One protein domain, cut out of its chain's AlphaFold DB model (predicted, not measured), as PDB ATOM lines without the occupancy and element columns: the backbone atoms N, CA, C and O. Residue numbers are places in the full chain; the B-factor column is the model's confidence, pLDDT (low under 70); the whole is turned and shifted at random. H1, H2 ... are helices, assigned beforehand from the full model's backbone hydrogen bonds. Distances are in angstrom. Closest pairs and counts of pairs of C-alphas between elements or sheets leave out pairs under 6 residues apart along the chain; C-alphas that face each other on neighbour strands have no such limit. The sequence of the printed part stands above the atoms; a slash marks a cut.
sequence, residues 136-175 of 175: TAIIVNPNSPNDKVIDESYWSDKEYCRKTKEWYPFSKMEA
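Overview. This is residues 136 to 175 of the 175 residues of the protein "3Beta_HSD domain-containing protein" of Arachis hypogaea (UniProt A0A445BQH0). This is a piece with little regular structure: a wide loop of chain, residues 136 to 157, swings out to Asp 147 and comes back to a small hairpin of two short helices, H1 then H2, at the other end. The printed part has 40 residues, of which 14 are in the two named helices, with no named strand; the class is all helix. It is compact, with a radius of gyration of the C-alphas of 9.8 A and spans of 26 by 18 by 11 A.

Arrangement. After residues 136 to 157, H1, residues 158 to 163, and H2, residues 167 to 174, form a helical hairpin. They touch, the closest C-alphas being those of Cys 161 and Phe 170, 5.6 A apart. They run opposite ways at a shallow tilt of 24 degrees. In H1 and H2 every O i to N i+4 pair is within hydrogen-bond range.

Along the chain. H1 begins at C-alpha 158 (301.548, 488.971, 436.231) and is 8.7 A long from first to last C-alpha. H2 is 10.3 A long and ends at C-alpha 174 (303.359, 492.785, 443.554).

Size, cuts and confidence. The two C-alphas farthest apart, those of Asp 147 and Ala 175, are 28.8 A apart. The printed part has no cut, and the link from H1 to H2 is tight. No printed residue is under 70 in pLDDT.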
ATOM      1  N   THR A 136     313.291 493.108 436.349       95.19
ATOM      2  CA  THR A 136     312.405 491.945 436.210       95.19
ATOM      3  C   THR A 136     310.925 492.269 436.410       95.19
ATOM      4  O   THR A 136     310.089 491.482 435.981       95.19
ATOM      5  N   ALA A 137     310.583 493.409 437.018       96.12
ATOM      6  CA  ALA A 137     309.209 493.915 437.072       96.12
ATOM      7  C   ALA A 137     308.766 494.591 435.755       96.12
ATOM      8  O   ALA A 137     307.597 494.941 435.621       96.12
ATOM      9  N   ILE A 138     309.686 494.757 434.796       95.25
ATOM     10  CA  ILE A 138     309.482 495.458 433.521       95.25
ATOM     11  C   ILE A 138     309.621 494.500 432.322       95.25
ATOM     12  O   ILE A 138     308.794 494.524 431.418       95.25
ATOM     13  N   ILE A 139     310.662 493.655 432.293       93.44
ATOM     14  CA  ILE A 139     311.080 492.929 431.073       93.44
ATOM     15  C   ILE A 139     310.454 491.534 430.887       93.44
ATOM     16  O   ILE A 139     310.675 490.899 429.859       93.44
ATOM     17  N   VAL A 140     309.713 491.013 431.869       93.75
ATOM     18  CA  VAL A 140     309.183 489.637 431.848       93.75
ATOM     19  C   VAL A 140     307.748 489.649 431.331       93.75
ATOM     20  O   VAL A 140     306.786 489.490 432.081       93.75
ATOM     21  N   ASN A 141     307.596 489.883 430.031       93.31
ATOM     22  CA  ASN A 141     306.294 489.931 429.374       93.31
ATOM     23  C   ASN A 141     306.395 489.349 427.950       93.31
ATOM     24  O   ASN A 141     307.057 489.956 427.104       93.31
ATOM     25  N   PRO A 142     305.742 488.200 427.668       91.69
ATOM     26  CA  PRO A 142     305.841 487.507 426.379       91.69
ATOM     27  C   PRO A 142     305.175 488.271 425.227       91.69
ATOM     28  O   PRO A 142     305.444 487.978 424.068       91.69
ATOM     29  N   ASN A 143     304.317 489.244 425.542       88.88
ATOM     30  CA  ASN A 143     303.615 490.077 424.569       88.88
ATOM     31  C   ASN A 143     304.351 491.398 424.298       88.88
ATOM     32  O   ASN A 143     303.806 492.276 423.626       88.88
ATOM     33  N   SER A 144     305.563 491.573 424.837       85.81
ATOM     34  CA  SER A 144     306.344 492.788 424.606       85.81
ATOM     35  C   SER A 144     306.730 492.905 423.127       85.81
ATOM     36  O   SER A 144     307.226 491.938 422.548       85.81
ATOM     37  N   PRO A 145     306.529 494.074 422.498       82.00
ATOM     38  CA  PRO A 145     306.923 494.296 421.113       82.00
ATOM     39  C   PRO A 145     308.450 494.221 420.955       82.00
ATOM     40  O   PRO A 145     309.185 494.935 421.634       82.00
ATOM     41  N   ASN A 146     308.921 493.368 420.039       80.12
ATOM     42  CA  ASN A 146     310.351 493.107 419.804       80.12
ATOM     43  C   ASN A 146     311.113 494.290 419.176       80.12
ATOM     44  O   ASN A 146     312.340 494.287 419.145       80.12
ATOM     45  N   ASP A 147     310.399 495.275 418.636       86.00
ATOM     46  CA  ASP A 147     310.923 496.412 417.879       86.00
ATOM     47  C   ASP A 147     310.937 497.727 418.674       86.00
ATOM     48  O   ASP A 147     311.362 498.759 418.154       86.00
ATOM     49  N   LYS A 148     310.492 497.710 419.938       86.62
ATOM     50  CA  LYS A 148     310.439 498.906 420.785       86.62
ATOM     51  C   LYS A 148     311.496 498.885 421.876       86.62
ATOM     52  O   LYS A 148     311.804 497.855 422.469       86.62
ATOM     53  N   VAL A 149     312.015 500.072 422.172       92.38
ATOM     54  CA  VAL A 149     312.853 500.295 423.351       92.38
ATOM     55  C   VAL A 149     311.975 500.144 424.592       92.38
ATOM     56  O   VAL A 149     310.930 500.787 424.694       92.38
ATOM     57  N   ILE A 150     312.396 499.275 425.509       91.38
ATOM     58  CA  ILE A 150     311.743 499.092 426.806       91.38
ATOM     59  C   ILE A 150     312.182 500.235 427.730       91.38
ATOM     60  O   ILE A 150     313.382 500.439 427.927       91.38
ATOM     61  N   ASP A 151     311.213 500.950 428.297       93.56
ATOM     62  CA  ASP A 151     311.396 502.055 429.247       93.56
ATOM     63  C   ASP A 151     310.509 501.878 430.500       93.56
ATOM     64  O   ASP A 151     309.906 500.823 430.713       93.56
ATOM     65  N   GLU A 152     310.425 502.902 431.354       95.38
ATOM     66  CA  GLU A 152     309.662 502.882 432.608       95.38
ATOM     67  C   GLU A 152     308.133 502.797 432.428       95.38
ATOM     68  O   GLU A 152     307.414 502.652 433.419       95.38
ATOM     69  N   SER A 153     307.610 502.873 431.198       93.69
ATOM     70  CA  SER A 153     306.178 502.687 430.920       93.69
ATOM     71  C   SER A 153     305.761 501.217 430.785       93.69
ATOM     72  O   SER A 153     304.563 500.917 430.768       93.69
ATOM     73  N   TYR A 154     306.726 500.294 430.717       94.12
ATOM     74  CA  TYR A 154     306.484 498.860 430.568       94.12
ATOM     75  C   TYR A 154     306.355 498.146 431.913       94.12
ATOM     76  O   TYR A 154     306.951 498.529 432.918       94.12
ATOM     77  N   TRP A 155     305.606 497.046 431.895       95.69
ATOM     78  CA  TRP A 155     305.430 496.152 433.032       95.69
ATOM     79  C   TRP A 155     305.509 494.694 432.583       95.69
ATOM     80  O   TRP A 155     305.023 494.323 431.505       95.69
ATOM     81  N   SER A 156     306.083 493.869 433.454       95.75
ATOM     82  CA  SER A 156     306.030 492.415 433.352       95.75
ATOM     83  C   SER A 156     304.586 491.910 433.433       95.75
ATOM     84  O   SER A 156     303.714 492.538 434.035       95.75
ATOM     85  N   ASP A 157     304.318 490.750 432.837       95.94
ATOM     86  CA  ASP A 157     302.989 490.140 432.847       95.94
ATOM     87  C   ASP A 157     302.810 489.275 434.107       95.94
ATOM     88  O   ASP A 157     303.517 488.283 434.315       95.94
ATOM     89  N   LYS A 158     301.841 489.649 434.955       94.81
ATOM     90  CA  LYS A 158     301.548 488.971 436.231       94.81
ATOM     91  C   LYS A 158     301.153 487.515 436.053       94.81
ATOM     92  O   LYS A 158     301.637 486.642 436.777       94.81
ATOM     93  N   GLU A 159     300.257 487.267 435.110       95.44
ATOM     94  CA  GLU A 159     299.685 485.950 434.871       95.44
ATOM     95  C   GLU A 159     300.709 485.035 434.212       95.44
ATOM     96  O   GLU A 159     300.807 483.864 434.580       95.44
ATOM     97  N   TYR A 160     301.517 485.573 433.299       95.50
ATOM     98  CA  TYR A 160     302.655 484.862 432.740       95.50
ATOM     99  C   TYR A 160     303.624 484.445 433.845       95.50
ATOM    100  O   TYR A 160     303.854 483.248 434.002       95.50
ATOM    101  N   CYS A 161     304.102 485.392 434.666       94.81
ATOM    102  CA  CYS A 161     305.060 485.087 435.729       94.81
ATOM    103  C   CYS A 161     304.535 484.009 436.690       94.81
ATOM    104  O   CYS A 161     305.267 483.093 437.063       94.81
ATOM    105  N   ARG A 162     303.253 484.078 437.071       91.56
ATOM    106  CA  ARG A 162     302.624 483.077 437.942       91.56
ATOM    107  C   ARG A 162     302.539 481.702 437.268       91.56
ATOM    108  O   ARG A 162     302.895 480.701 437.885       91.56
ATOM    109  N   LYS A 163     302.101 481.635 436.003       94.38
ATOM    110  CA  LYS A 163     301.961 480.374 435.246       94.38
ATOM    111  C   LYS A 163     303.304 479.693 434.995       94.38
ATOM    112  O   LYS A 163     303.385 478.469 435.077       94.38
ATOM    113  N   THR A 164     304.351 480.466 434.714       93.00
ATOM    114  CA  THR A 164     305.703 479.952 434.451       93.00
ATOM    115  C   THR A 164     306.557 479.807 435.708       93.00
ATOM    116  O   THR A 164     307.694 479.357 435.611       93.00
ATOM    117  N   LYS A 165     306.005 480.112 436.893       91.56
ATOM    118  CA  LYS A 165     306.696 480.036 438.192       91.56
ATOM    119  C   LYS A 165     307.908 480.974 438.295       91.56
ATOM    120  O   LYS A 165     308.852 480.708 439.039       91.56
ATOM    121  N   GLU A 166     307.857 482.105 437.599       91.56
ATOM    122  CA  GLU A 166     308.813 483.211 437.701       91.56
ATOM    123  C   GLU A 166     308.517 484.048 438.956       91.56
ATOM    124  O   GLU A 166     308.067 485.197 438.906       91.56
ATOM    125  N   TRP A 167     308.744 483.442 440.122       92.44
ATOM    126  CA  TRP A 167     308.328 484.000 441.411       92.44
ATOM    127  C   TRP A 167     309.052 485.284 441.800       92.44
ATOM    128  O   TRP A 167     308.456 486.145 442.441       92.44
ATOM    129  N   TYR A 168     310.315 485.450 441.396       92.81
ATOM    130  CA  TYR A 168     311.061 486.672 441.700       92.81
ATOM    131  C   TYR A 168     310.546 487.880 440.907       92.81
ATOM    132  O   TYR A 168     310.162 488.862 441.551       92.81
ATOM    133  N   PRO A 169     310.431 487.817 439.563       94.25
ATOM    134  CA  PRO A 169     309.713 488.827 438.785       94.25
ATOM    135  C   PRO A 169     308.316 489.127 439.337       94.25
ATOM    136  O   PRO A 169     307.989 490.292 439.556       94.25
ATOM    137  N   PHE A 170     307.539 488.082 439.653       95.00
ATOM    138  CA  PHE A 170     306.202 488.221 440.228       95.00
ATOM    139  C   PHE A 170     306.224 489.004 441.552       95.00
ATOM    140  O   PHE A 170     305.554 490.026 441.681       95.00
ATOM    141  N   SER A 171     307.054 488.584 442.511       95.12
ATOM    142  CA  SER A 171     307.156 489.222 443.831       95.12
ATOM    143  C   SER A 171     307.552 490.698 443.754       95.12
ATOM    144  O   SER A 171     307.042 491.503 444.524       95.12
ATOM    145  N   LYS A 172     308.429 491.073 442.810       95.88
ATOM    146  CA  LYS A 172     308.926 492.448 442.650       95.88
ATOM    147  C   LYS A 172     307.917 493.423 442.062       95.88
ATOM    148  O   LYS A 172     308.094 494.624 442.220       95.88
ATOM    149  N   MET A 173     306.918 492.910 441.362       94.69
ATOM    150  CA  MET A 173     305.849 493.700 440.764       94.69
ATOM    151  C   MET A 173     304.603 493.746 441.659       94.69
ATOM    152  O   MET A 173     303.830 494.694 441.563       94.69
ATOM    153  N   GLU A 174     304.403 492.746 442.520       95.00
ATOM    154  CA  GLU A 174     303.359 492.785 443.554       95.00
ATOM    155  C   GLU A 174     303.732 493.660 444.759       95.00
ATOM    156  O   GLU A 174     302.837 494.144 445.450       95.00
ATOM    157  N   ALA A 175     305.030 493.813 445.035       91.25
ATOM    158  CA  ALA A 175     305.572 494.581 446.156       91.25
ATOM    159  C   ALA A 175     305.807 496.049 445.798       91.25
ATOM    160  O   ALA A 175     305.287 496.914 446.536       91.25
TER     161      ALA A 175